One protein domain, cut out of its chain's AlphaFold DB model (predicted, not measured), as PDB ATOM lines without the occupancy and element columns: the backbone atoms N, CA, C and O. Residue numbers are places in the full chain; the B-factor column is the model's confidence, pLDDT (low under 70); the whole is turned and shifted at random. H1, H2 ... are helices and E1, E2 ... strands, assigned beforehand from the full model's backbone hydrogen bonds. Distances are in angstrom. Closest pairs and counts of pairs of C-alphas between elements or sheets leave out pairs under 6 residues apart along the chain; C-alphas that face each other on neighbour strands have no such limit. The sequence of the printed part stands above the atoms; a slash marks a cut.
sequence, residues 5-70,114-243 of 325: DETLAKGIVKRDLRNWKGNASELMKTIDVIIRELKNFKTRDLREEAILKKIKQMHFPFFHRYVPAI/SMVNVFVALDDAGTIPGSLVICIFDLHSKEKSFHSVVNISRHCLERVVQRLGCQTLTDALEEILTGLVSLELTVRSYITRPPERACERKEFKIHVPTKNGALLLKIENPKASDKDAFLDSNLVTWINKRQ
ATOM      1  N   ASP A   5    -104.339 -44.488 195.790       92.81
ATOM      2  CA  ASP A   5    -103.555 -45.636 196.246       92.81
ATOM      3  C   ASP A   5    -102.503 -46.071 195.208       92.81
ATOM      4  O   ASP A   5    -102.709 -45.960 193.996       92.81
ATOM      5  N   GLU A   6    -101.371 -46.599 195.682       92.75
ATOM      6  CA  GLU A   6    -100.277 -47.052 194.816       92.75
ATOM      7  C   GLU A   6    -100.714 -48.179 193.869       92.75
ATOM      8  O   GLU A   6    -100.337 -48.190 192.694       92.75
ATOM      9  N   THR A   7    -101.543 -49.107 194.349       94.38
ATOM     10  CA  THR A   7    -102.071 -50.217 193.547       94.38
ATOM     11  C   THR A   7    -102.960 -49.692 192.428       94.38
ATOM     12  O   THR A   7    -102.850 -50.139 191.283       94.38
ATOM     13  N   LEU A   8    -103.799 -48.701 192.740       94.75
ATOM     14  CA  LEU A   8    -104.670 -48.060 191.760       94.75
ATOM     15  C   LEU A   8    -103.853 -47.310 190.699       94.75
ATOM     16  O   LEU A   8    -104.091 -47.498 189.506       94.75
ATOM     17  N   ALA A   9    -102.843 -46.537 191.109       95.06
ATOM     18  CA  ALA A   9    -101.954 -45.826 190.189       95.06
ATOM     19  C   ALA A   9    -101.217 -46.785 189.235       95.06
ATOM     20  O   ALA A   9    -101.221 -46.582 188.019       95.06
ATOM     21  N   LYS A  10    -100.660 -47.887 189.761       95.44
ATOM     22  CA  LYS A  10    -100.050 -48.959 188.950       95.44
ATOM     23  C   LYS A  10    -101.050 -49.590 187.985       95.44
ATOM     24  O   LYS A  10    -100.684 -49.916 186.853       95.44
ATOM     25  N   GLY A  11    -102.298 -49.770 188.420       94.75
ATOM     26  CA  GLY A  11    -103.398 -50.273 187.600       94.75
ATOM     27  C   GLY A  11    -103.708 -49.364 186.409       94.75
ATOM     28  O   GLY A  11    -103.775 -49.854 185.281       94.75
ATOM     29  N   ILE A  12    -103.817 -48.052 186.645       94.62
ATOM     30  CA  ILE A  12    -104.042 -47.031 185.606       94.62
ATOM     31  C   ILE A  12    -102.902 -47.046 184.586       94.62
ATOM     32  O   ILE A  12    -103.151 -47.226 183.396       94.62
ATOM     33  N   VAL A  13    -101.648 -46.950 185.044       93.88
ATOM     34  CA  VAL A  13    -100.479 -46.941 184.149       93.88
ATOM     35  C   VAL A  13    -100.398 -48.237 183.338       93.88
ATOM     36  O   VAL A  13    -100.208 -48.195 182.126       93.88
ATOM     37  N   LYS A  14    -100.612 -49.403 183.963       93.19
ATOM     38  CA  LYS A  14    -100.596 -50.699 183.264       93.19
ATOM     39  C   LYS A  14    -101.695 -50.805 182.204       93.19
ATOM     40  O   LYS A  14    -101.438 -51.332 181.122       93.19
ATOM     41  N   ARG A  15    -102.915 -50.362 182.524       93.25
ATOM     42  CA  ARG A  15    -104.059 -50.350 181.601       93.25
ATOM     43  C   ARG A  15    -103.758 -49.463 180.396       93.25
ATOM     44  O   ARG A  15    -103.929 -49.908 179.265       93.25
ATOM     45  N   ASP A  16    -103.289 -48.246 180.641       91.88
ATOM     46  CA  ASP A  16    -103.090 -47.246 179.592       91.88
ATOM     47  C   ASP A  16    -101.892 -47.595 178.702       91.88
ATOM     48  O   ASP A  16    -102.012 -47.511 177.484       91.88
ATOM     49  N   LEU A  17    -100.788 -48.096 179.272       90.06
ATOM     50  CA  LEU A  17     -99.646 -48.584 178.489       90.06
ATOM     51  C   LEU A  17    -100.001 -49.804 177.628       90.06
ATOM     52  O   LEU A  17     -99.539 -49.905 176.499       90.06
ATOM     53  N   ARG A  18    -100.847 -50.724 178.117       87.62
ATOM     54  CA  ARG A  18    -101.321 -51.868 177.311       87.62
ATOM     55  C   ARG A  18    -102.137 -51.414 176.101       87.62
ATOM     56  O   ARG A  18    -102.081 -52.045 175.053       87.62
ATOM     57  N   ASN A  19    -102.914 -50.351 176.276       86.25
ATOM     58  CA  ASN A  19    -103.757 -49.784 175.232       86.25
ATOM     59  C   ASN A  19    -103.026 -48.719 174.402       86.25
ATOM     60  O   ASN A  19    -103.658 -48.075 173.565       86.25
ATOM     61  N   TRP A  20    -101.725 -48.513 174.632       86.94
ATOM     62  CA  TRP A  20    -100.924 -47.542 173.906       86.94
ATOM     63  C   TRP A  20    -100.687 -48.036 172.483       86.94
ATOM     64  O   TRP A  20    -100.194 -49.142 172.276       86.94
ATOM     65  N   LYS A  21    -101.083 -47.240 171.490       73.81
ATOM     66  CA  LYS A  21    -101.204 -47.724 170.108       73.81
ATOM     67  C   LYS A  21    -100.004 -47.405 169.214       73.81
ATOM     68  O   LYS A  21    -100.039 -47.807 168.060       73.81
ATOM     69  N   GLY A  22     -98.990 -46.684 169.699       81.81
ATOM     70  CA  GLY A  22     -97.886 -46.217 168.857       81.81
ATOM     71  C   GLY A  22     -96.506 -46.285 169.513       81.81
ATOM     72  O   GLY A  22     -96.330 -45.850 170.656       81.81
ATOM     73  N   ASN A  23     -95.521 -46.785 168.766       85.38
ATOM     74  CA  ASN A  23     -94.111 -46.860 169.174       85.38
ATOM     75  C   ASN A  23     -93.200 -45.829 168.475       85.38
ATOM     76  O   ASN A  23     -93.599 -45.149 167.525       85.38
ATOM     77  N   ALA A  24     -91.977 -45.673 168.982       81.00
ATOM     78  CA  ALA A  24     -91.022 -44.689 168.489       81.00
ATOM     79  C   ALA A  24     -90.661 -44.933 167.014       81.00
ATOM     80  O   ALA A  24     -90.641 -43.980 166.231       81.00
ATOM     81  N   SER A  25     -90.466 -46.188 166.597       81.12
ATOM     82  CA  SER A  25     -90.192 -46.525 165.190       81.12
ATOM     83  C   SER A  25     -91.318 -46.116 164.230       81.12
ATOM     84  O   SER A  25     -91.059 -45.592 163.144       81.12
ATOM     85  N   GLU A  26     -92.580 -46.346 164.596       83.56
ATOM     86  CA  GLU A  26     -93.758 -45.940 163.817       83.56
ATOM     87  C   GLU A  26     -93.901 -44.421 163.753       83.56
ATOM     88  O   GLU A  26     -94.214 -43.868 162.691       83.56
ATOM     89  N   LEU A  27     -93.640 -43.739 164.872       83.06
ATOM     90  CA  LEU A  27     -93.636 -42.285 164.931       83.06
ATOM     91  C   LEU A  27     -92.588 -41.718 163.970       83.06
ATOM     92  O   LEU A  27     -92.930 -40.883 163.135       83.06
ATOM     93  N   MET A  28     -91.354 -42.231 164.006       78.38
ATOM     94  CA  MET A  28     -90.277 -41.815 163.100       78.38
ATOM     95  C   MET A  28     -90.661 -41.983 161.628       78.38
ATOM     96  O   MET A  28     -90.567 -41.030 160.856       78.38
ATOM     97  N   LYS A  29     -91.181 -43.156 161.239       79.31
ATOM     98  CA  LYS A  29     -91.647 -43.408 159.863       79.31
ATOM     99  C   LYS A  29     -92.738 -42.430 159.437       79.31
ATOM    100  O   LYS A  29     -92.724 -41.943 158.308       79.31
ATOM    101  N   THR A  30     -93.686 -42.143 160.327       79.06
ATOM    102  CA  THR A  30     -94.788 -41.228 160.014       79.06
ATOM    103  C   THR A  30     -94.277 -39.801 159.842       79.06
ATOM    104  O   THR A  30     -94.649 -39.120 158.888       79.06
ATOM    105  N   ILE A  31     -93.375 -39.363 160.717       77.38
ATOM    106  CA  ILE A  31     -92.760 -38.039 160.651       77.38
ATOM    107  C   ILE A  31     -91.911 -37.883 159.381       77.38
ATOM    108  O   ILE A  31     -92.015 -36.853 158.718       77.38
ATOM    109  N   ASP A  32     -91.153 -38.902 158.971       76.75
ATOM    110  CA  ASP A  32     -90.370 -38.872 157.729       76.75
ATOM    111  C   ASP A  32     -91.240 -38.624 156.490       76.75
ATOM    112  O   ASP A  32     -90.850 -37.880 155.584       76.75
ATOM    113  N   VAL A  33     -92.438 -39.214 156.449       78.44
ATOM    114  CA  VAL A  33     -93.414 -38.965 155.377       78.44
ATOM    115  C   VAL A  33     -93.859 -37.505 155.390       78.44
ATOM    116  O   VAL A  33     -93.852 -36.861 154.342       78.44
ATOM    117  N   ILE A  34     -94.175 -36.959 156.569       76.25
ATOM    118  CA  ILE A  34     -94.537 -35.545 156.718       76.25
ATOM    119  C   ILE A  34     -93.390 -34.662 156.214       76.25
ATOM    120  O   ILE A  34     -93.608 -33.843 155.328       76.25
ATOM    121  N   ILE A  35     -92.156 -34.866 156.691       74.69
ATOM    122  CA  ILE A  35     -90.984 -34.057 156.313       74.69
ATOM    123  C   ILE A  35     -90.752 -34.055 154.798       74.69
ATOM    124  O   ILE A  35     -90.464 -33.003 154.220       74.69
ATOM    125  N   ARG A  36     -90.865 -35.214 154.135       75.38
ATOM    126  CA  ARG A  36     -90.651 -35.323 152.681       75.38
ATOM    127  C   ARG A  36     -91.587 -34.416 151.894       75.38
ATOM    128  O   ARG A  36     -91.141 -33.764 150.953       75.38
ATOM    129  N   GLU A  37     -92.846 -34.331 152.300       71.75
ATOM    130  CA  GLU A  37     -93.828 -33.461 151.655       71.75
ATOM    131  C   GLU A  37     -93.592 -31.974 151.954       71.75
ATOM    132  O   GLU A  37     -93.918 -31.111 151.134       71.75
ATOM    133  N   LEU A  38     -92.968 -31.658 153.095       69.88
ATOM    134  CA  LEU A  38     -92.697 -30.276 153.491       69.88
ATOM    135  C   LEU A  38     -91.601 -29.591 152.688       69.88
ATOM    136  O   LEU A  38     -91.533 -28.359 152.686       69.88
ATOM    137  N   LYS A  39     -90.761 -30.359 151.985       68.56
ATOM    138  CA  LYS A  39     -89.718 -29.818 151.100       68.56
ATOM    139  C   LYS A  39     -90.285 -28.895 150.013       68.56
ATOM    140  O   LYS A  39     -89.548 -28.076 149.472       68.56
ATOM    141  N   ASN A  40     -91.589 -28.986 149.744       71.69
ATOM    142  CA  ASN A  40     -92.294 -28.191 148.743       71.69
ATOM    143  C   ASN A  40     -92.720 -26.792 149.231       71.69
ATOM    144  O   ASN A  40     -93.086 -25.947 148.414       71.69
ATOM    145  N   PHE A  41     -92.665 -26.505 150.538       74.88
ATOM    146  CA  PHE A  41     -93.064 -25.203 151.085       74.88
ATOM    147  C   PHE A  41     -91.863 -24.268 151.265       74.88
ATOM    148  O   PHE A  41     -90.870 -24.600 151.914       74.88
ATOM    149  N   LYS A  42     -91.976 -23.053 150.712       72.19
ATOM    150  CA  LYS A  42     -90.879 -22.069 150.660       72.19
ATOM    151  C   LYS A  42     -90.598 -21.377 151.995       72.19
ATOM    152  O   LYS A  42     -89.447 -21.053 152.277       72.19
ATOM    153  N   THR A  43     -91.622 -21.130 152.813       72.50
ATOM    154  CA  THR A  43     -91.493 -20.375 154.071       72.50
ATOM    155  C   THR A  43     -91.649 -21.285 155.287       72.50
ATOM    156  O   THR A  43     -92.072 -22.436 155.179       72.50
ATOM    157  N   ARG A  44     -91.230 -20.804 156.462       71.69
ATOM    158  CA  ARG A  44     -91.415 -21.524 157.731       71.69
ATOM    159  C   ARG A  44     -92.898 -21.630 158.088       71.69
ATOM    160  O   ARG A  44     -93.369 -22.729 158.338       71.69
ATOM    161  N   ASP A  45     -93.617 -20.517 158.028       73.94
ATOM    162  CA  ASP A  45     -95.011 -20.459 158.476       73.94
ATOM    163  C   ASP A  45     -95.922 -21.365 157.622       73.94
ATOM    164  O   ASP A  45     -96.782 -22.063 158.150       73.94
ATOM    165  N   LEU A  46     -95.653 -21.475 156.310       77.69
ATOM    166  CA  LEU A  46     -96.356 -22.426 155.437       77.69
ATOM    167  C   LEU A  46     -96.041 -23.894 155.775       77.69
ATOM    168  O   LEU A  46     -96.917 -24.749 155.661       77.69
ATOM    169  N   ARG A  47     -94.802 -24.201 156.192       74.62
ATOM    170  CA  ARG A  47     -94.432 -25.547 156.665       74.62
ATOM    171  C   ARG A  47     -95.168 -25.877 157.961       74.62
ATOM    172  O   ARG A  47     -95.757 -26.948 158.057       74.62
ATOM    173  N   GLU A  48     -95.173 -24.954 158.919       73.62
ATOM    174  CA  GLU A  48     -95.899 -25.076 160.190       73.62
ATOM    175  C   GLU A  48     -97.394 -25.344 159.978       73.62
ATOM    176  O   GLU A  48     -97.936 -26.302 160.530       73.62
ATOM    177  N   GLU A  49     -98.057 -24.559 159.128       76.25
ATOM    178  CA  GLU A  49     -99.484 -24.727 158.843       76.25
ATOM    179  C   GLU A  49     -99.787 -26.075 158.168       76.25
ATOM    180  O   GLU A  49    -100.718 -26.785 158.567       76.25
ATOM    181  N   ALA A  50     -98.971 -26.472 157.186       77.19
ATOM    182  CA  ALA A  50     -99.114 -27.751 156.499       77.19
ATOM    183  C   ALA A  50     -98.957 -28.942 157.456       77.19
ATOM    184  O   ALA A  50     -99.740 -29.891 157.392       77.19
ATOM    185  N   ILE A  51     -97.998 -28.871 158.384       75.75
ATOM    186  CA  ILE A  51     -97.780 -29.880 159.428       75.75
ATOM    187  C   ILE A  51     -98.970 -29.960 160.357       75.75
ATOM    188  O   ILE A  51     -99.490 -31.048 160.569       75.75
ATOM    189  N   LEU A  52     -99.431 -28.830 160.891       74.88
ATOM    190  CA  LEU A  52    -100.571 -28.810 161.802       74.88
ATOM    191  C   LEU A  52    -101.817 -29.397 161.133       74.88
ATOM    192  O   LEU A  52    -102.554 -30.159 161.759       74.88
ATOM    193  N   LYS A  53    -102.039 -29.095 159.849       78.44
ATOM    194  CA  LYS A  53    -103.135 -29.672 159.064       78.44
ATOM    195  C   LYS A  53    -102.968 -31.180 158.877       78.44
ATOM    196  O   LYS A  53    -103.915 -31.921 159.117       78.44
ATOM    197  N   LYS A  54    -101.772 -31.635 158.496       76.81
ATOM    198  CA  LYS A  54    -101.455 -33.056 158.302       76.81
ATOM    199  C   LYS A  54    -101.601 -33.834 159.610       76.81
ATOM    200  O   LYS A  54    -102.238 -34.881 159.620       76.81
ATOM    201  N   ILE A  55    -101.106 -33.277 160.716       74.62
ATOM    202  CA  ILE A  55    -101.193 -33.884 162.041       74.62
ATOM    203  C   ILE A  55    -102.645 -34.036 162.485       74.62
ATOM    204  O   ILE A  55    -103.021 -35.091 162.973       74.62
ATOM    205  N   LYS A  56    -103.478 -33.010 162.274       73.88
ATOM    206  CA  LYS A  56    -104.915 -33.073 162.586       73.88
ATOM    207  C   LYS A  56    -105.673 -34.090 161.728       73.88
ATOM    208  O   LYS A  56    -106.687 -34.615 162.172       73.88
ATOM    209  N   GLN A  57    -105.228 -34.321 160.494       73.69
ATOM    210  CA  GLN A  57    -105.848 -35.274 159.568       73.69
ATOM    211  C   GLN A  57    -105.408 -36.717 159.833       73.69
ATOM    212  O   GLN A  57    -106.187 -37.650 159.640       73.69
ATOM    213  N   MET A  58    -104.169 -36.906 160.285       67.00
ATOM    214  CA  MET A  58    -103.655 -38.201 160.708       67.00
ATOM    215  C   MET A  58    -104.319 -38.591 162.031       67.00
ATOM    216  O   MET A  58    -104.151 -37.923 163.046       67.00
ATOM    217  N   HIS A  59    -105.076 -39.691 162.041       62.00
ATOM    218  CA  HIS A  59    -105.473 -40.338 163.294       62.00
ATOM    219  C   HIS A  59    -104.222 -40.947 163.930       62.00
ATOM    220  O   HIS A  59    -103.909 -42.117 163.719       62.00
ATOM    221  N   PHE A  60    -103.458 -40.129 164.647       65.06
ATOM    222  CA  PHE A  60    -102.246 -40.592 165.293       65.06
ATOM    223  C   PHE A  60    -102.580 -41.495 166.479       65.06
ATOM    224  O   PHE A  60    -103.320 -41.084 167.371       65.06
ATOM    225  N   PRO A  61    -101.979 -42.692 166.555       68.69
ATOM    226  CA  PRO A  61    -102.039 -43.517 167.753       68.69
ATOM    227  C   PRO A  61    -101.109 -43.013 168.878       68.69
ATOM    228  O   PRO A  61    -100.924 -43.712 169.873       68.69
ATOM    229  N   PHE A  62    -100.512 -41.826 168.720       75.75
ATOM    230  CA  PHE A  62     -99.563 -41.221 169.652       75.75
ATOM    231  C   PHE A  62    -100.220 -40.100 170.446       75.75
ATOM    232  O   PHE A  62    -101.074 -39.369 169.941       75.75
ATOM    233  N   PHE A  63     -99.746 -39.895 171.669       86.31
ATOM    234  CA  PHE A  63    -100.032 -38.661 172.379       86.31
ATOM    235  C   PHE A  63     -99.282 -37.509 171.690       86.31
ATOM    236  O   PHE A  63     -98.077 -37.604 171.457       86.31
ATOM    237  N   HIS A  64     -99.995 -36.424 171.373       86.62
ATOM    238  CA  HIS A  64     -99.456 -35.227 170.722       86.62
ATOM    239  C   HIS A  64     -99.879 -33.965 171.470       86.62
ATOM    240  O   HIS A  64    -101.041 -33.808 171.853       86.62
ATOM    241  N   ARG A  65     -98.936 -33.038 171.647       85.94
ATOM    242  CA  ARG A  65     -99.199 -31.694 172.160       85.94
ATOM    243  C   ARG A  65     -98.363 -30.654 171.432       85.94
ATOM    244  O   ARG A  65     -97.265 -30.922 170.960       85.94
ATOM    245  N   TYR A  66     -98.896 -29.441 171.392       82.75
ATOM    246  CA  TYR A  66     -98.163 -28.254 170.983       82.75
ATOM    247  C   TYR A  66     -97.768 -27.499 172.247       82.75
ATOM    248  O   TYR A  66     -98.646 -27.050 172.986       82.75
ATOM    249  N   VAL A  67     -96.472 -27.422 172.538       82.19
ATOM    250  CA  VAL A  67     -95.961 -26.871 173.804       82.19
ATOM    251  C   VAL A  67     -94.848 -25.857 173.553       82.19
ATOM    252  O   VAL A  67     -94.201 -25.924 172.504       82.19
ATOM    253  N   PRO A  68     -94.612 -24.921 174.492       78.81
ATOM    254  CA  PRO A  68     -93.509 -23.980 174.377       78.81
ATOM    255  C   PRO A  68     -92.162 -24.702 174.297       78.81
ATOM    256  O   PRO A  68     -91.936 -25.665 175.031       78.81
ATOM    257  N   ALA A  69     -91.265 -24.202 173.452       72.12
ATOM    258  CA  ALA A  69     -89.869 -24.622 173.399       72.12
ATOM    259  C   ALA A  69     -88.945 -23.429 173.620       72.12
ATOM    260  O   ALA A  69     -89.248 -22.308 173.210       72.12
ATOM    261  N   ILE A  70     -87.791 -23.675 174.240       68.44
ATOM    262  CA  ILE A  70     -86.724 -22.681 174.340       68.44
ATOM    263  C   ILE A  70     -85.450 -23.305 173.791       68.44
ATOM    264  O   ILE A  70     -84.840 -24.174 174.405       68.44
ATOM    265  N   SER A 114     -92.293 -19.395 170.966       74.31
ATOM    266  CA  SER A 114     -91.893 -20.505 170.106       74.31
ATOM    267  C   SER A 114     -92.554 -21.775 170.615       74.31
ATOM    268  O   SER A 114     -92.511 -22.077 171.808       74.31
ATOM    269  N   MET A 115     -93.191 -22.502 169.711       78.62
ATOM    270  CA  MET A 115     -93.961 -23.689 170.035       78.62
ATOM    271  C   MET A 115     -93.501 -24.822 169.132       78.62
ATOM    272  O   MET A 115     -93.253 -24.619 167.945       78.62
ATOM    273  N   VAL A 116     -93.407 -26.021 169.691       79.62
ATOM    274  CA  VAL A 116     -93.005 -27.220 168.955       79.62
ATOM    275  C   VAL A 116     -94.049 -28.308 169.106       79.62
ATOM    276  O   VAL A 116     -94.794 -28.369 170.088       79.62
ATOM    277  N   ASN A 117     -94.109 -29.175 168.100       84.06
ATOM    278  CA  ASN A 117     -94.929 -30.371 168.172       84.06
ATOM    279  C   ASN A 117     -94.174 -31.419 168.981       84.06
ATOM    280  O   ASN A 117     -93.036 -31.757 168.660       84.06
ATOM    281  N   VAL A 118     -94.821 -31.924 170.021       87.56
ATOM    282  CA  VAL A 118     -94.266 -32.925 170.920       87.56
ATOM    283  C   VAL A 118     -95.113 -34.159 170.859       87.56
ATOM    284  O   VAL A 118     -96.341 -34.097 170.930       87.56
ATOM    285  N   PHE A 119     -94.426 -35.277 170.734       87.81
ATOM    286  CA  PHE A 119     -95.021 -36.586 170.651       87.81
ATOM    287  C   PHE A 119     -94.488 -37.441 171.785       87.81
ATOM    288  O   PHE A 119     -93.329 -37.316 172.180       87.81
ATOM    289  N   VAL A 120     -95.345 -38.313 172.292       89.56
ATOM    290  CA  VAL A 120     -94.945 -39.349 173.234       89.56
ATOM    291  C   VAL A 120     -95.276 -40.694 172.608       89.56
ATOM    292  O   VAL A 120     -96.397 -40.905 172.136       89.56
ATOM    293  N   ALA A 121     -94.293 -41.585 172.570       88.25
ATOM    294  CA  ALA A 121     -94.410 -42.908 171.966       88.25
ATOM    295  C   ALA A 121     -93.847 -43.985 172.898       88.25
ATOM    296  O   ALA A 121     -93.087 -43.673 173.808       88.25
ATOM    297  N   LEU A 122     -94.227 -45.244 172.690       88.44
ATOM    298  CA  LEU A 122     -93.612 -46.367 173.396       88.44
ATOM    299  C   LEU A 122     -92.175 -46.579 172.893       88.44
ATOM    300  O   LEU A 122     -91.965 -46.590 171.681       88.44
ATOM    301  N   ASP A 123     -91.215 -46.771 173.797       83.31
ATOM    302  CA  ASP A 123     -89.864 -47.205 173.421       83.31
ATOM    303  C   ASP A 123     -89.887 -48.683 172.995       83.31
ATOM    304  O   ASP A 123     -90.127 -49.581 173.808       83.31
ATOM    305  N   ASP A 124     -89.661 -48.927 171.706       78.25
ATOM    306  CA  ASP A 124     -89.537 -50.251 171.095       78.25
ATOM    307  C   ASP A 124     -88.085 -50.639 170.769       78.25
ATOM    308  O   ASP A 124     -87.838 -51.778 170.372       78.25
ATOM    309  N   ALA A 125     -87.120 -49.735 170.981       65.88
ATOM    310  CA  ALA A 125     -85.692 -50.008 170.798       65.88
ATOM    311  C   ALA A 125     -85.086 -50.796 171.976       65.88
ATOM    312  O   ALA A 125     -84.000 -51.363 171.852       65.88
ATOM    313  N   GLY A 126     -85.813 -50.900 173.094       52.91
ATOM    314  CA  GLY A 126     -85.536 -51.866 174.158       52.91
ATOM    315  C   GLY A 126     -84.552 -51.396 175.228       52.91
ATOM    316  O   GLY A 126     -84.082 -52.232 176.000       52.91
ATOM    317  N   THR A 127     -84.264 -50.096 175.326       58.84
ATOM    318  CA  THR A 127     -83.368 -49.570 176.368       58.84
ATOM    319  C   THR A 127     -84.028 -49.669 177.746       58.84
ATOM    320  O   THR A 127     -83.381 -50.074 178.713       58.84
ATOM    321  N   ILE A 128     -85.336 -49.384 177.842       64.44
ATOM    322  CA  ILE A 128     -86.142 -49.620 179.052       64.44
ATOM    323  C   ILE A 128     -87.523 -50.178 178.659       64.44
ATOM    324  O   ILE A 128     -88.386 -49.420 178.205       64.44
ATOM    325  N   PRO A 129     -87.789 -51.484 178.872       64.56
ATOM    326  CA  PRO A 129     -89.059 -52.106 178.503       64.56
ATOM    327  C   PRO A 129     -90.278 -51.404 179.118       64.56
ATOM    328  O   PRO A 129     -90.388 -51.259 180.338       64.56
ATOM    329  N   GLY A 130     -91.226 -50.999 178.269       69.25
ATOM    330  CA  GLY A 130     -92.463 -50.338 178.696       69.25
ATOM    331  C   GLY A 130     -92.287 -48.883 179.145       69.25
ATOM    332  O   GLY A 130     -93.165 -48.359 179.834       69.25
ATOM    333  N   SER A 131     -91.166 -48.248 178.793       82.75
ATOM    334  CA  SER A 131     -90.991 -46.803 178.926       82.75
ATOM    335  C   SER A 131     -91.652 -46.051 177.766       82.75
ATOM    336  O   SER A 131     -91.926 -46.608 176.699       82.75
ATOM    337  N   LEU A 132     -91.957 -44.779 178.011       89.44
ATOM    338  CA  LEU A 132     -92.393 -43.851 176.972       89.44
ATOM    339  C   LEU A 132     -91.240 -42.918 176.624       89.44
ATOM    340  O   LEU A 132     -90.533 -42.483 177.519       89.44
ATOM    341  N   VAL A 133     -91.087 -42.541 175.364       87.38
ATOM    342  CA  VAL A 133     -90.098 -41.557 174.921       87.38
ATOM    343  C   VAL A 133     -90.791 -40.245 174.566       87.38
ATOM    344  O   VAL A 133     -91.824 -40.249 173.891       87.38
ATOM    345  N   ILE A 134     -90.248 -39.122 175.041       88.38
ATOM    346  CA  ILE A 134     -90.674 -37.780 174.627       88.38
ATOM    347  C   ILE A 134     -89.843 -37.368 173.427       88.38
ATOM    348  O   ILE A 134     -88.618 -37.303 173.518       88.38
ATOM    349  N   CYS A 135     -90.511 -36.993 172.344       83.50
ATOM    350  CA  CYS A 135     -89.846 -36.527 171.146       83.50
ATOM    351  C   CYS A 135     -90.340 -35.152 170.705       83.50
ATOM    352  O   CYS A 135     -91.547 -34.902 170.637       83.50
ATOM    353  N   ILE A 136     -89.399 -34.278 170.352       82.88
ATOM    354  CA  ILE A 136     -89.665 -32.948 169.810       82.88
ATOM    355  C   ILE A 136     -89.492 -32.984 168.297       82.88
ATOM    356  O   ILE A 136     -88.449 -33.393 167.786       82.88
ATOM    357  N   PHE A 137     -90.498 -32.484 167.587       78.50
ATOM    358  CA  PHE A 137     -90.417 -32.171 166.171       78.50
ATOM    359  C   PHE A 137     -90.049 -30.691 165.993       78.50
ATOM    360  O   PHE A 137     -90.880 -29.799 166.193       78.50
ATOM    361  N   ASP A 138     -88.785 -30.445 165.647       70.38
ATOM    362  CA  ASP A 138     -88.217 -29.124 165.387       70.38
ATOM    363  C   ASP A 138     -88.352 -28.753 163.902       70.38
ATOM    364  O   ASP A 138     -87.750 -29.346 163.006       70.38
ATOM    365  N   LEU A 139     -89.132 -27.709 163.644       64.25
ATOM    366  CA  LEU A 139     -89.441 -27.212 162.304       64.25
ATOM    367  C   LEU A 139     -88.377 -26.265 161.745       64.25
ATOM    368  O   LEU A 139     -88.392 -25.934 160.551       64.25
ATOM    369  N   HIS A 140     -87.446 -25.824 162.592       57.59
ATOM    370  CA  HIS A 140     -86.365 -24.924 162.218       57.59
ATOM    371  C   HIS A 140     -85.234 -25.653 161.484       57.59
ATOM    372  O   HIS A 140     -84.553 -25.042 160.657       57.59
ATOM    373  N   SER A 141     -85.081 -26.963 161.699       55.78
ATOM    374  CA  SER A 141     -84.035 -27.777 161.077       55.78
ATOM    375  C   SER A 141     -84.528 -28.496 159.813       55.78
ATOM    376  O   SER A 141     -85.445 -29.318 159.854       55.78
ATOM    377  N   LYS A 142     -83.893 -28.205 158.666       53.59
ATOM    378  CA  LYS A 142     -84.158 -28.885 157.376       53.59
ATOM    379  C   LYS A 142     -83.576 -30.304 157.303       53.59
ATOM    380  O   LYS A 142     -83.988 -31.069 156.437       53.59
ATOM    381  N   GLU A 143     -82.616 -30.629 158.169       52.19
ATOM    382  CA  GLU A 143     -81.849 -31.884 158.120       52.19
ATOM    383  C   GLU A 143     -82.159 -32.829 159.284       52.19
ATOM    384  O   GLU A 143     -82.141 -34.044 159.110       52.19
ATOM    385  N   LYS A 144     -82.464 -32.280 160.464       55.34
ATOM    386  CA  LYS A 144     -82.772 -33.034 161.684       55.34
ATOM    387  C   LYS A 144     -84.022 -32.451 162.330       55.34
ATOM    388  O   LYS A 144     -83.939 -31.729 163.318       55.34
ATOM    389  N   SER A 145     -85.180 -32.722 161.742       60.00
ATOM    390  CA  SER A 145     -86.440 -32.135 162.203       60.00
ATOM    391  C   SER A 145     -86.991 -32.799 163.468       60.00
ATOM    392  O   SER A 145     -88.085 -32.464 163.897       60.00
ATOM    393  N   PHE A 146     -86.283 -33.767 164.060       70.25
ATOM    394  CA  PHE A 146     -86.776 -34.539 165.193       70.25
ATOM    395  C   PHE A 146     -85.644 -35.002 166.107       70.25
ATOM    396  O   PHE A 146     -84.603 -35.451 165.621       70.25
ATOM    397  N   HIS A 147     -85.860 -34.921 167.417       72.31
ATOM    398  CA  HIS A 147     -84.983 -35.529 168.411       72.31
ATOM    399  C   HIS A 147     -85.790 -36.041 169.608       72.31
ATOM    400  O   HIS A 147     -86.784 -35.434 170.016       72.31
ATOM    401  N   SER A 148     -85.360 -37.176 170.162       71.25
ATOM    402  CA  SER A 148     -85.788 -37.597 171.498       71.25
ATOM    403  C   SER A 148     -85.237 -36.604 172.521       71.25
ATOM    404  O   SER A 148     -84.178 -36.023 172.301       71.25
ATOM    405  N   VAL A 149     -85.957 -36.382 173.612       75.00
ATOM    406  CA  VAL A 149     -85.516 -35.509 174.705       75.00
ATOM    407  C   VAL A 149     -85.170 -36.330 175.926       75.00
ATOM    408  O   VAL A 149     -84.096 -36.129 176.474       75.00
ATOM    409  N   VAL A 150     -86.088 -37.206 176.350       85.81
ATOM    410  CA  VAL A 150     -85.974 -38.054 177.543       85.81
ATOM    411  C   VAL A 150     -86.890 -39.271 177.437       85.81
ATOM    412  O   VAL A 150     -87.985 -39.197 176.872       85.81
ATOM    413  N   ASN A 151     -86.486 -40.362 178.079       87.81
ATOM    414  CA  ASN A 151     -87.350 -41.494 178.386       87.81
ATOM    415  C   ASN A 151     -88.081 -41.264 179.710       87.81
ATOM    416  O   ASN A 151     -87.524 -40.754 180.681       87.81
ATOM    417  N   ILE A 152     -89.337 -41.674 179.780       91.25
ATOM    418  CA  ILE A 152     -90.175 -41.647 180.969       91.25
ATOM    419  C   ILE A 152     -90.273 -43.071 181.491       91.25
ATOM    420  O   ILE A 152     -90.919 -43.935 180.889       91.25
ATOM    421  N   SER A 153     -89.647 -43.317 182.639       90.94
ATOM    422  CA  SER A 153     -89.795 -44.606 183.295       90.94
ATOM    423  C   SER A 153     -91.245 -44.820 183.724       90.94
ATOM    424  O   SER A 153     -91.961 -43.895 184.123       90.94
ATOM    425  N   ARG A 154     -91.659 -46.085 183.730       91.62
ATOM    426  CA  ARG A 154     -92.949 -46.486 184.286       91.62
ATOM    427  C   ARG A 154     -93.126 -46.005 185.731       91.62
ATOM    428  O   ARG A 154     -94.202 -45.533 186.084       91.62
ATOM    429  N   HIS A 155     -92.066 -46.069 186.539       92.19
ATOM    430  CA  HIS A 155     -92.101 -45.594 187.921       92.19
ATOM    431  C   HIS A 155     -92.428 -44.098 188.012       92.19
ATOM    432  O   HIS A 155     -93.251 -43.695 188.832       92.19
ATOM    433  N   CYS A 156     -91.833 -43.273 187.147       94.12
ATOM    434  CA  CYS A 156     -92.134 -41.847 187.090       94.12
ATOM    435  C   CYS A 156     -93.617 -41.597 186.785       94.12
ATOM    436  O   CYS A 156     -94.257 -40.819 187.493       94.12
ATOM    437  N   LEU A 157     -94.184 -42.298 185.798       94.62
ATOM    438  CA  LEU A 157     -95.610 -42.203 185.458       94.62
ATOM    439  C   LEU A 157     -96.496 -42.587 186.649       94.62
ATOM    440  O   LEU A 157     -97.419 -41.854 186.996       94.62
ATOM    441  N   GLU A 158     -96.177 -43.695 187.321       94.88
ATOM    442  CA  GLU A 158     -96.895 -44.160 188.512       94.88
ATOM    443  C   GLU A 158     -96.865 -43.112 189.633       94.88
ATOM    444  O   GLU A 158     -97.896 -42.861 190.256       94.88
ATOM    445  N   ARG A 159     -95.725 -42.447 189.864       94.56
ATOM    446  CA  ARG A 159     -95.604 -41.392 190.883       94.56
ATOM    447  C   ARG A 159     -96.407 -40.145 190.550       94.56
ATOM    448  O   ARG A 159     -97.053 -39.617 191.455       94.56
ATOM    449  N   VAL A 160     -96.404 -39.695 189.295       95.25
ATOM    450  CA  VAL A 160     -97.237 -38.559 188.867       95.25
ATOM    451  C   VAL A 160     -98.715 -38.905 189.052       95.25
ATOM    452  O   VAL A 160     -99.430 -38.178 189.741       95.25
ATOM    453  N   VAL A 161     -99.150 -40.060 188.533       95.81
ATOM    454  CA  VAL A 161    -100.541 -40.526 188.628       95.81
ATOM    455  C   VAL A 161    -100.995 -40.626 190.084       95.81
ATOM    456  O   VAL A 161    -102.030 -40.070 190.452       95.81
ATOM    457  N   GLN A 162    -100.190 -41.268 190.932       95.19
ATOM    458  CA  GLN A 162    -100.475 -41.454 192.352       95.19
ATOM    459  C   GLN A 162    -100.639 -40.123 193.094       95.19
ATOM    460  O   GLN A 162    -101.589 -39.929 193.855       95.19
ATOM    461  N   ARG A 163     -99.677 -39.215 192.905       92.44
ATOM    462  CA  ARG A 163     -99.510 -38.026 193.748       92.44
ATOM    463  C   ARG A 163    -100.270 -36.799 193.241       92.44
ATOM    464  O   ARG A 163    -100.450 -35.853 194.006       92.44
ATOM    465  N   LEU A 164    -100.719 -36.801 191.984       92.19
ATOM    466  CA  LEU A 164    -101.685 -35.827 191.460       92.19
ATOM    467  C   LEU A 164    -103.126 -36.342 191.459       92.19
ATOM    468  O   LEU A 164    -104.048 -35.539 191.316       92.19
ATOM    469  N   GLY A 165    -103.332 -37.649 191.642       91.94
ATOM    470  CA  GLY A 165    -104.657 -38.263 191.556       91.94
ATOM    471  C   GLY A 165    -105.197 -38.315 190.127       91.94
ATOM    472  O   GLY A 165    -106.402 -38.157 189.916       91.94
ATOM    473  N   CYS A 166    -104.309 -38.497 189.146       93.44
ATOM    474  CA  CYS A 166    -104.672 -38.600 187.734       93.44
ATOM    475  C   CYS A 166    -105.578 -39.810 187.486       93.44
ATOM    476  O   CYS A 166    -105.406 -40.861 188.103       93.44
ATOM    477  N   GLN A 167    -106.504 -39.681 186.536       90.94
ATOM    478  CA  GLN A 167    -107.386 -40.784 186.130       90.94
ATOM    479  C   GLN A 167    -106.868 -41.496 184.873       90.94
ATOM    480  O   GLN A 167    -107.238 -42.641 184.584       90.94
ATOM    481  N   THR A 168    -105.991 -40.814 184.135       90.56
ATOM    482  CA  THR A 168    -105.398 -41.288 182.888       90.56
ATOM    483  C   THR A 168    -103.905 -40.979 182.828       90.56
ATOM    484  O   THR A 168    -103.398 -40.088 183.515       90.56
ATOM    485  N   LEU A 169    -103.197 -41.695 181.957       91.31
ATOM    486  CA  LEU A 169    -101.806 -41.402 181.629       91.31
ATOM    487  C   LEU A 169    -101.650 -40.046 180.926       91.31
ATOM    488  O   LEU A 169    -100.625 -39.391 181.085       91.31
ATOM    489  N   THR A 170    -102.674 -39.603 180.197       90.81
ATOM    490  CA  THR A 170    -102.722 -38.294 179.532       90.81
ATOM    491  C   THR A 170    -102.554 -37.154 180.535       90.81
ATOM    492  O   THR A 170    -101.715 -36.288 180.306       90.81
ATOM    493  N   ASP A 171    -103.256 -37.191 181.673       91.62
ATOM    494  CA  ASP A 171    -103.131 -36.166 182.724       91.62
ATOM    495  C   ASP A 171    -101.699 -36.107 183.286       91.62
ATOM    496  O   ASP A 171    -101.150 -35.038 183.553       91.62
ATOM    497  N   ALA A 172    -101.068 -37.275 183.451       93.94
ATOM    498  CA  ALA A 172     -99.697 -37.368 183.936       93.94
ATOM    499  C   ALA A 172     -98.687 -36.828 182.911       93.94
ATOM    500  O   ALA A 172     -97.736 -36.139 183.279       93.94
ATOM    501  N   LEU A 173     -98.904 -37.102 181.623       94.44
ATOM    502  CA  LEU A 173     -98.088 -36.551 180.543       94.44
ATOM    503  C   LEU A 173     -98.252 -35.034 180.426       94.44
ATOM    504  O   LEU A 173     -97.269 -34.342 180.183       94.44
ATOM    505  N   GLU A 174     -99.455 -34.500 180.648       93.56
ATOM    506  CA  GLU A 174     -99.674 -33.051 180.692       93.56
ATOM    507  C   GLU A 174     -98.854 -32.380 181.793       93.56
ATOM    508  O   GLU A 174     -98.220 -31.359 181.528       93.56
ATOM    509  N   GLU A 175     -98.794 -32.971 182.992       94.50
ATOM    510  CA  GLU A 175     -97.907 -32.490 184.055       94.50
ATOM    511  C   GLU A 175     -96.436 -32.540 183.623       94.50
ATOM    512  O   GLU A 175     -95.732 -31.535 183.736       94.50
ATOM    513  N   ILE A 176     -95.967 -33.684 183.115       94.81
ATOM    514  CA  ILE A 176     -94.564 -33.876 182.715       94.81
ATOM    515  C   ILE A 176     -94.154 -32.842 181.662       94.81
ATOM    516  O   ILE A 176     -93.098 -32.217 181.775       94.81
ATOM    517  N   LEU A 177     -95.011 -32.603 180.667       92.12
ATOM    518  CA  LEU A 177     -94.728 -31.672 179.578       92.12
ATOM    519  C   LEU A 177     -94.703 -30.205 180.006       92.12
ATOM    520  O   LEU A 177     -94.105 -29.392 179.305       92.12
ATOM    521  N   THR A 178     -95.240 -29.850 181.179       91.56
ATOM    522  CA  THR A 178     -95.020 -28.503 181.738       91.56
ATOM    523  C   THR A 178     -93.548 -28.232 182.066       91.56
ATOM    524  O   THR A 178     -93.129 -27.076 182.082       91.56
ATOM    525  N   GLY A 179     -92.756 -29.285 182.289       88.88
ATOM    526  CA  GLY A 179     -91.316 -29.204 182.520       88.88
ATOM    527  C   GLY A 179     -90.468 -29.274 181.249       88.88
ATOM    528  O   GLY A 179     -89.249 -29.173 181.354       88.88
ATOM    529  N   LEU A 180     -91.057 -29.429 180.055       87.81
ATOM    530  CA  LEU A 180     -90.300 -29.742 178.833       87.81
ATOM    531  C   LEU A 180     -89.205 -28.724 178.512       87.81
ATOM    532  O   LEU A 180     -88.070 -29.108 178.256       87.81
ATOM    533  N   VAL A 181     -89.527 -27.433 178.575       83.94
ATOM    534  CA  VAL A 181     -88.559 -26.344 178.363       83.94
ATOM    535  C   VAL A 181     -87.344 -26.505 179.276       83.94
ATOM    536  O   VAL A 181     -86.198 -26.337 178.870       83.94
ATOM    537  N   SER A 182     -87.610 -26.850 180.531       86.88
ATOM    538  CA  SER A 182     -86.584 -27.024 181.546       86.88
ATOM    539  C   SER A 182     -85.759 -28.295 181.285       86.88
ATOM    540  O   SER A 182     -84.532 -28.271 181.404       86.88
ATOM    541  N   LEU A 183     -86.406 -29.381 180.849       87.75
ATOM    542  CA  LEU A 183     -85.743 -30.619 180.429       87.75
ATOM    543  C   LEU A 183     -84.789 -30.378 179.254       87.75
ATOM    544  O   LEU A 183     -83.619 -30.738 179.349       87.75
ATOM    545  N   GLU A 184     -85.257 -29.719 178.193       82.44
ATOM    546  CA  GLU A 184     -84.460 -29.446 176.992       82.44
ATOM    547  C   GLU A 184     -83.206 -28.622 177.326       82.44
ATOM    548  O   GLU A 184     -82.100 -28.995 176.932       82.44
ATOM    549  N   LEU A 185     -83.352 -27.547 178.109       80.75
ATOM    550  CA  LEU A 185     -82.221 -26.716 178.543       80.75
ATOM    551  C   LEU A 185     -81.196 -27.511 179.360       80.75
ATOM    552  O   LEU A 185     -79.992 -27.340 179.172       80.75
ATOM    553  N   THR A 186     -81.671 -28.398 180.233       82.62
ATOM    554  CA  THR A 186     -80.808 -29.221 181.087       82.62
ATOM    555  C   THR A 186     -80.029 -30.243 180.279       82.62
ATOM    556  O   THR A 186     -78.816 -30.359 180.443       82.62
ATOM    557  N   VAL A 187     -80.707 -30.961 179.380       80.69
ATOM    558  CA  VAL A 187     -80.065 -31.948 178.506       80.69
ATOM    559  C   VAL A 187     -79.042 -31.255 177.606       80.69
ATOM    560  O   VAL A 187     -77.894 -31.685 177.565       80.69
ATOM    561  N   ARG A 188     -79.400 -30.127 176.969       77.62
ATOM    562  CA  ARG A 188     -78.468 -29.331 176.144       77.62
ATOM    563  C   ARG A 188     -77.256 -28.831 176.934       77.62
ATOM    564  O   ARG A 188     -76.132 -28.889 176.441       77.62
ATOM    565  N   SER A 189     -77.471 -28.340 178.153       77.88
ATOM    566  CA  SER A 189     -76.379 -27.931 179.038       77.88
ATOM    567  C   SER A 189     -75.472 -29.123 179.352       77.88
ATOM    568  O   SER A 189     -74.260 -29.043 179.212       77.88
ATOM    569  N   TYR A 190     -76.027 -30.286 179.673       78.00
ATOM    570  CA  TYR A 190     -75.205 -31.442 180.010       78.00
ATOM    571  C   TYR A 190     -74.391 -31.995 178.824       78.00
ATOM    572  O   TYR A 190     -73.199 -32.244 178.981       78.00
ATOM    573  N   ILE A 191     -74.979 -32.128 177.628       74.50
ATOM    574  CA  ILE A 191     -74.265 -32.661 176.444       74.50
ATOM    575  C   ILE A 191     -73.165 -31.726 175.923       74.50
ATOM    576  O   ILE A 191     -72.263 -32.168 175.222       74.50
ATOM    577  N   THR A 192     -73.239 -30.431 176.250       75.88
ATOM    578  CA  THR A 192     -72.224 -29.436 175.862       75.88
ATOM    579  C   THR A 192     -71.090 -29.321 176.879       75.88
ATOM    580  O   THR A 192     -70.193 -28.497 176.702       75.88
ATOM    581  N   ARG A 193     -71.099 -30.140 177.937       78.06
ATOM    582  CA  ARG A 193     -70.068 -30.148 178.974       78.06
ATOM    583  C   ARG A 193     -68.715 -30.599 178.403       78.06
ATOM    584  O   ARG A 193     -68.636 -31.701 177.859       78.06
ATOM    585  N   PRO A 194     -67.643 -29.798 178.557       75.44
ATOM    586  CA  PRO A 194     -66.304 -30.189 178.130       75.44
ATOM    587  C   PRO A 194     -65.861 -31.491 178.815       75.44
ATOM    588  O   PRO A 194     -66.069 -31.611 180.028       75.44
ATOM    589  N   PRO A 195     -65.235 -32.444 178.099       71.31
ATOM    590  CA  PRO A 195     -64.789 -33.714 178.672       71.31
ATOM    591  C   PRO A 195     -63.863 -33.547 179.880       71.31
ATOM    592  O   PRO A 195     -63.983 -34.288 180.849       71.31
ATOM    593  N   GLU A 196     -62.991 -32.536 179.869       68.81
ATOM    594  CA  GLU A 196     -62.044 -32.242 180.954       68.81
ATOM    595  C   GLU A 196     -62.746 -31.764 182.229       68.81
ATOM    596  O   GLU A 196     -62.185 -31.816 183.319       68.81
ATOM    597  N   ARG A 197     -63.979 -31.268 182.084       66.69
ATOM    598  CA  ARG A 197     -64.831 -30.808 183.183       66.69
ATOM    599  C   ARG A 197     -65.965 -31.779 183.465       66.69
ATOM    600  O   ARG A 197     -66.731 -31.522 184.395       66.69
ATOM    601  N   ALA A 198     -66.137 -32.839 182.672       61.75
ATOM    602  CA  ALA A 198     -67.120 -33.882 182.921       61.75
ATOM    603  C   ALA A 198     -66.802 -34.541 184.267       61.75
ATOM    604  O   ALA A 198     -65.647 -34.800 184.591       61.75
ATOM    605  N   CYS A 199     -67.825 -34.733 185.101       55.38
ATOM    606  CA  CYS A 199     -67.635 -35.355 186.405       55.38
ATOM    607  C   CYS A 199     -67.053 -36.763 186.205       55.38
ATOM    608  O   CYS A 199     -67.493 -37.476 185.307       55.38
ATOM    609  N   GLU A 200     -66.139 -37.200 187.077       55.06
ATOM    610  CA  GLU A 200     -65.691 -38.606 187.127       55.06
ATOM    611  C   GLU A 200     -66.876 -39.579 187.285       55.06
ATOM    612  O   GLU A 200     -66.809 -40.756 186.921       55.06
ATOM    613  N   ARG A 201     -67.998 -39.075 187.819       57.97
ATOM    614  CA  ARG A 201     -69.267 -39.794 187.897       57.97
ATOM    615  C   ARG A 201     -69.867 -39.958 186.502       57.97
ATOM    616  O   ARG A 201     -70.273 -38.992 185.863       57.97
ATOM    617  N   LYS A 202     -70.048 -41.219 186.107       64.88
ATOM    618  CA  LYS A 202     -70.739 -41.669 184.882       64.88
ATOM    619  C   LYS A 202     -72.229 -41.287 184.798       64.88
ATOM    620  O   LYS A 202     -72.898 -41.640 183.829       64.88
ATOM    621  N   GLU A 203     -72.762 -40.629 185.824       74.38
ATOM    622  CA  GLU A 203     -74.183 -40.360 186.011       74.38
ATOM    623  C   GLU A 203     -74.389 -38.923 186.504       74.38
ATOM    624  O   GLU A 203     -73.729 -38.473 187.445       74.38
ATOM    625  N   PHE A 204     -75.343 -38.225 185.893       79.25
ATOM    626  CA  PHE A 204     -75.808 -36.902 186.297       79.25
ATOM    627  C   PHE A 204     -77.274 -36.955 186.718       79.25
ATOM    628  O   PHE A 204     -78.080 -37.635 186.084       79.25
ATOM    629  N   LYS A 205     -77.623 -36.245 187.792       85.44
ATOM    630  CA  LYS A 205     -78.979 -36.199 188.351       85.44
ATOM    631  C   LYS A 205     -79.369 -34.769 188.670       85.44
ATOM    632  O   LYS A 205     -78.595 -34.046 189.283       85.44
ATOM    633  N   ILE A 206     -80.588 -34.382 188.320       86.31
ATOM    634  CA  ILE A 206     -81.102 -33.044 188.619       86.31
ATOM    635  C   ILE A 206     -82.626 -33.047 188.697       86.31
ATOM    636  O   ILE A 206     -83.293 -33.734 187.921       86.31
ATOM    637  N   HIS A 207     -83.187 -32.276 189.633       90.38
ATOM    638  CA  HIS A 207     -84.626 -32.053 189.667       90.38
ATOM    639  C   HIS A 207     -85.012 -30.894 188.745       90.38
ATOM    640  O   HIS A 207     -84.468 -29.788 188.817       90.38
ATOM    641  N   VAL A 208     -85.988 -31.163 187.887       90.50
ATOM    642  CA  VAL A 208     -86.490 -30.261 186.855       90.50
ATOM    643  C   VAL A 208     -87.907 -29.824 187.235       90.50
ATOM    644  O   VAL A 208     -88.765 -30.689 187.432       90.50
ATOM    645  N   PRO A 209     -88.185 -28.514 187.373       91.19
ATOM    646  CA  PRO A 209     -89.489 -28.036 187.808       91.19
ATOM    647  C   PRO A 209     -90.592 -28.401 186.812       91.19
ATOM    648  O   PRO A 209     -90.420 -28.332 185.597       91.19
ATOM    649  N   THR A 210     -91.759 -28.716 187.362       92.12
ATOM    650  CA  THR A 210     -93.038 -28.862 186.654       92.12
ATOM    651  C   THR A 210     -94.081 -27.958 187.323       92.12
ATOM    652  O   THR A 210     -93.805 -27.293 188.333       92.12
ATOM    653  N   LYS A 211     -95.293 -27.889 186.768       91.00
ATOM    654  CA  LYS A 211     -96.374 -27.045 187.292       91.00
ATOM    655  C   LYS A 211     -96.679 -27.349 188.759       91.00
ATOM    656  O   LYS A 211     -96.778 -26.412 189.554       91.00
ATOM    657  N   ASN A 212     -96.761 -28.620 189.138       91.81
ATOM    658  CA  ASN A 212     -97.175 -29.069 190.467       91.81
ATOM    659  C   ASN A 212     -96.071 -29.809 191.246       91.81
ATOM    660  O   ASN A 212     -96.297 -30.202 192.392       91.81
ATOM    661  N   GLY A 213     -94.884 -29.994 190.667       91.56
ATOM    662  CA  GLY A 213     -93.813 -30.782 191.280       91.56
ATOM    663  C   GLY A 213     -92.435 -30.551 190.680       91.56
ATOM    664  O   GLY A 213     -92.170 -29.517 190.063       91.56
ATOM    665  N   ALA A 214     -91.578 -31.558 190.802       92.50
ATOM    666  CA  ALA A 214     -90.312 -31.646 190.092       92.50
ATOM    667  C   ALA A 214     -90.029 -33.085 189.632       92.50
ATOM    668  O   ALA A 214     -90.290 -34.045 190.359       92.50
ATOM    669  N   LEU A 215     -89.490 -33.221 188.422       93.50
ATOM    670  CA  LEU A 215     -89.046 -34.479 187.823       93.50
ATOM    671  C   LEU A 215     -87.584 -34.725 188.166       93.50
ATOM    672  O   LEU A 215     -86.770 -33.826 187.990       93.50
ATOM    673  N   LEU A 216     -87.225 -35.938 188.573       92.38
ATOM    674  CA  LEU A 216     -85.822 -36.335 188.645       92.38
ATOM    675  C   LEU A 216     -85.361 -36.797 187.264       92.38
ATOM    676  O   LEU A 216     -85.695 -37.906 186.835       92.38
ATOM    677  N   LEU A 217     -84.580 -35.950 186.598       90.25
ATOM    678  CA  LEU A 217     -83.851 -36.302 185.391       90.25
ATOM    679  C   LEU A 217     -82.533 -36.965 185.782       90.25
ATOM    680  O   LEU A 217     -81.765 -36.422 186.575       90.25
ATOM    681  N   LYS A 218     -82.272 -38.124 185.192       88.38
ATOM    682  CA  LYS A 218     -81.025 -38.868 185.304       88.38
ATOM    683  C   LYS A 218     -80.437 -39.057 183.910       88.38
ATOM    684  O   LYS A 218     -81.139 -39.549 183.037       88.38
ATOM    685  N   ILE A 219     -79.178 -38.690 183.705       82.06
ATOM    686  CA  ILE A 219     -78.462 -38.883 182.439       82.06
ATOM    687  C   ILE A 219     -77.275 -39.807 182.700       82.06
ATOM    688  O   ILE A 219     -76.466 -39.531 183.588       82.06
ATOM    689  N   GLU A 220     -77.190 -40.912 181.965       76.19
ATOM    690  CA  GLU A 220     -76.090 -41.881 182.049       76.19
ATOM    691  C   GLU A 220     -75.154 -41.756 180.838       76.19
ATOM    692  O   GLU A 220     -75.600 -41.402 179.757       76.19
ATOM    693  N   ASN A 221     -73.857 -42.040 181.021       64.56
ATOM    694  CA  ASN A 221     -72.864 -42.273 179.953       64.56
ATOM    695  C   ASN A 221     -73.061 -41.454 178.651       64.56
ATOM    696  O   ASN A 221     -73.171 -42.051 177.577       64.56
ATOM    697  N   PRO A 222     -73.060 -40.108 178.697       55.91
ATOM    698  CA  PRO A 222     -73.321 -39.295 177.515       55.91
ATOM    699  C   PRO A 222     -72.235 -39.542 176.462       55.91
ATOM    700  O   PRO A 222     -71.094 -39.099 176.603       55.91
ATOM    701  N   LYS A 223     -72.557 -40.263 175.387       52.72
ATOM    702  CA  LYS A 223     -71.651 -40.348 174.238       52.72
ATOM    703  C   LYS A 223     -71.773 -39.065 173.423       52.72
ATOM    704  O   LYS A 223     -72.871 -38.641 173.081       52.72
ATOM    705  N   ALA A 224     -70.632 -38.479 173.067       47.97
ATOM    706  CA  ALA A 224     -70.520 -37.210 172.340       47.97
ATOM    707  C   ALA A 224     -71.098 -37.226 170.904       47.97
ATOM    708  O   ALA A 224     -71.024 -36.222 170.195       47.97
ATOM    709  N   SER A 225     -71.675 -38.339 170.441       48.81
ATOM    710  CA  SER A 225     -72.370 -38.393 169.158       48.81
ATOM    711  C   SER A 225     -73.835 -37.985 169.324       48.81
ATOM    712  O   SER A 225     -74.675 -38.754 169.789       48.81
ATOM    713  N   ASP A 226     -74.082 -36.759 168.871       46.12
ATOM    714  CA  ASP A 226     -75.275 -35.908 168.726       46.12
ATOM    715  C   ASP A 226     -76.574 -36.549 168.152       46.12
ATOM    716  O   ASP A 226     -77.410 -35.872 167.549       46.12
ATOM    717  N   LYS A 227     -76.736 -37.871 168.257       46.56
ATOM    718  CA  LYS A 227     -77.923 -38.630 167.827       46.56
ATOM    719  C   LYS A 227     -78.411 -39.642 168.870       46.56
ATOM    720  O   LYS A 227     -79.619 -39.832 168.955       46.56
ATOM    721  N   ASP A 228     -77.522 -40.192 169.702       44.91
ATOM    722  CA  ASP A 228     -77.874 -41.265 170.650       44.91
ATOM    723  C   ASP A 228     -77.917 -40.800 172.116       44.91
ATOM    724  O   ASP A 228     -78.584 -41.427 172.932       44.91
ATOM    725  N   ALA A 229     -77.288 -39.664 172.454       45.00
ATOM    726  CA  ALA A 229     -77.199 -39.151 173.832       45.00
ATOM    727  C   ALA A 229     -78.565 -38.910 174.509       45.00
ATOM    728  O   ALA A 229     -78.671 -38.891 175.733       45.00
ATOM    729  N   PHE A 230     -79.623 -38.732 173.718       52.81
ATOM    730  CA  PHE A 230     -80.981 -38.526 174.215       52.81
ATOM    731  C   PHE A 230     -81.634 -39.812 174.743       52.81
ATOM    732  O   PHE A 230     -82.548 -39.735 175.565       52.81
ATOM    733  N   LEU A 231     -81.146 -40.989 174.333       56.00
ATOM    734  CA  LEU A 231     -81.636 -42.291 174.800       56.00
ATOM    735  C   LEU A 231     -81.141 -42.642 176.213       56.00
ATOM    736  O   LEU A 231     -81.775 -43.445 176.893       56.00
ATOM    737  N   ASP A 232     -80.076 -41.991 176.689       67.94
ATOM    738  CA  ASP A 232     -79.508 -42.239 178.022       67.94
ATOM    739  C   ASP A 232     -80.057 -41.290 179.105       67.94
ATOM    740  O   ASP A 232     -79.635 -41.312 180.266       67.94
ATOM    741  N   SER A 233     -81.022 -40.445 178.738       81.00
ATOM    742  CA  SER A 233     -81.674 -39.499 179.638       81.00
ATOM    743  C   SER A 233     -83.053 -40.006 180.068       81.00
ATOM    744  O   SER A 233     -83.909 -40.347 179.255       81.00
ATOM    745  N   ASN A 234     -83.265 -40.095 181.378       87.81
ATOM    746  CA  ASN A 234     -84.362 -40.835 181.983       87.81
ATOM    747  C   ASN A 234     -85.038 -40.018 183.086       87.81
ATOM    748  O   ASN A 234     -84.397 -39.581 184.042       87.81
ATOM    749  N   LEU A 235     -86.356 -39.872 182.999       92.06
ATOM    750  CA  LEU A 235     -87.198 -39.414 184.098       92.06
ATOM    751  C   LEU A 235     -87.461 -40.599 185.023       92.06
ATOM    752  O   LEU A 235     -88.195 -41.536 184.689       92.06
ATOM    753  N   VAL A 236     -86.828 -40.570 186.191       90.62
ATOM    754  CA  VAL A 236     -86.830 -41.695 187.136       90.62
ATOM    755  C   VAL A 236     -88.006 -41.605 188.099       90.62
ATOM    756  O   VAL A 236     -88.632 -42.609 188.426       90.62
ATOM    757  N   THR A 237     -88.321 -40.400 188.566       92.25
ATOM    758  CA  THR A 237     -89.396 -40.167 189.531       92.25
ATOM    759  C   THR A 237     -89.920 -38.738 189.433       92.25
ATOM    760  O   THR A 237     -89.319 -37.885 188.778       92.25
ATOM    761  N   TRP A 238     -91.032 -38.478 190.111       93.38
ATOM    762  CA  TRP A 238     -91.634 -37.160 190.249       93.38
ATOM    763  C   TRP A 238     -92.064 -36.920 191.692       93.38
ATOM    764  O   TRP A 238     -92.523 -37.838 192.382       93.38
ATOM    765  N   ILE A 239     -91.927 -35.677 192.142       89.88
ATOM    766  CA  ILE A 239     -92.201 -35.279 193.520       89.88
ATOM    767  C   ILE A 239     -93.133 -34.080 193.524       89.88
ATOM    768  O   ILE A 239     -92.874 -33.093 192.844       89.88
ATOM    769  N   ASN A 240     -94.215 -34.169 194.297       90.12
ATOM    770  CA  ASN A 240     -95.183 -33.088 194.420       90.12
ATOM    771  C   ASN A 240     -94.583 -31.948 195.255       90.12
ATOM    772  O   ASN A 240     -93.945 -32.216 196.270       90.12
ATOM    773  N   LYS A 241     -94.856 -30.692 194.889       87.62
ATOM    774  CA  LYS A 241     -94.402 -29.502 195.635       87.62
ATOM    775  C   LYS A 241     -94.775 -29.529 197.117       87.62
ATOM    776  O   LYS A 241     -94.025 -29.045 197.947       87.62
ATOM    777  N   ARG A 242     -95.905 -30.149 197.466       83.88
ATOM    778  CA  ARG A 242     -96.358 -30.313 198.862       83.88
ATOM    779  C   ARG A 242     -95.476 -31.242 199.699       83.88
ATOM    780  O   ARG A 242     -95.694 -31.349 200.897       83.88
ATOM    781  N   GLN A 243     -94.569 -31.977 199.065       81.12
ATOM    782  CA  GLN A 243     -93.632 -32.885 199.723       81.12
ATOM    783  C   GLN A 243     -92.237 -32.267 199.871       81.12
ATOM    784  O   GLN A 243     -91.334 -32.954 200.339       81.12
TER     785      GLN A 243
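Overview. This is residues 5 to 70 and 114 to 243 of the 325 residues of an uncharacterized protein of Enterobacter asburiae (UniProt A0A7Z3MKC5). One seven-stranded sheet, strongly twisted and curled like part of a barrel, wraps round two helices, H5 and H6, while H2 runs along E3 over the sheet's other face. H4 packs on E7 and H1 packs on H4; far from these, H3 touches H2 and only grazes the sheet. The printed part has 196 residues, with seven named helices and seven named strands in the order H1 H2 H3 E1 E2 E3 E4 H4 H5 H6 E5 E6 H7 E7. The class is mixed, helices and strands, and the sheet, E1 E2 E3 E4 E7 E6 E5, is mixed too. The whole is compact, with a radius of gyration of the C-alphas of 17.0 A and spans of 50 by 46 by 30 A.

Arrangement. The sheet's edge strands are E1, residues 63 to 68, and E5, residues 203 to 209. E2, residues 115 to 122, is antiparallel to E1, with N 118 and O 65 2.8 A apart. E2, E3, residues 132 to 137, and E4, residues 146 to 152, form a meander, each strand the antiparallel neighbour of the one before, in two hairpins; N 135 and O 119 are 2.8 A apart, N 149 and O 134 2.8 A. E7, residues 233 to 240, is parallel to E4, with N 235 and O 151 at 2.7 A. E6, residues 213 to 220, is antiparallel to E7, with N 234 and O 218 at 2.8 A, and forms a hairpin with E5, with N 208 and O 215 at 2.8 A. These N and O pairs are within hydrogen-bond range. The sheet curls round H5, residues 169 to 177, and H6, residues 180 to 191, which meet only through their link; the closest C-alphas of H6 and E4, Glu 184 and Val 149, are 6.6 A apart. There are three layers, helices on both faces of the sheet: H5 and H6 on one, H2, residues 24 to 38, on the other, at a height over the sheet of 9.7 A. H3, residues 44 to 57, only grazes the sheet with residues 48 to 55 and touches residues 34 to 38 of H2, closest at C-alphas 47 and 38, 6.0 A. H4, residues 154 to 164, is on the sheet, its C-alpha 156 4.0 A from C-alpha 237 of E7, their closest pair. H1, residues 6 to 18, touches H4 at a steep tilt of 55 degrees, opposite ways, closest at C-alphas 9 and 162, 5.1 A. H7, residues 229 to 232, stands at the sheet's level. Every O i to N i+4 pair is within hydrogen-bond range in H1 to H6; H7 is too short for one.

Along the chain. H1 begins at C-alpha 6 (-100.277, -47.052, 194.816) and is 18.2 A long; H2 is 20.9 A and H3 20.0 A. E2 and E6 are 22.9 A each, and E7, 21.0 A, ends at C-alpha 240 (-95.183, -33.088, 194.420).

Size, cuts and confidence. The two C-alphas farthest apart, of Asp 5 and Lys 42, are 52.9 A apart. Residues 71 to 113 are not printed, and C-alphas 70 and 114 are 7.0 A apart across the cut. The link from H6 to E5 is long. Mean pLDDT of the printed part is 79.5; 39 residues are under 70, among them 196 to 202 and 221 to 232.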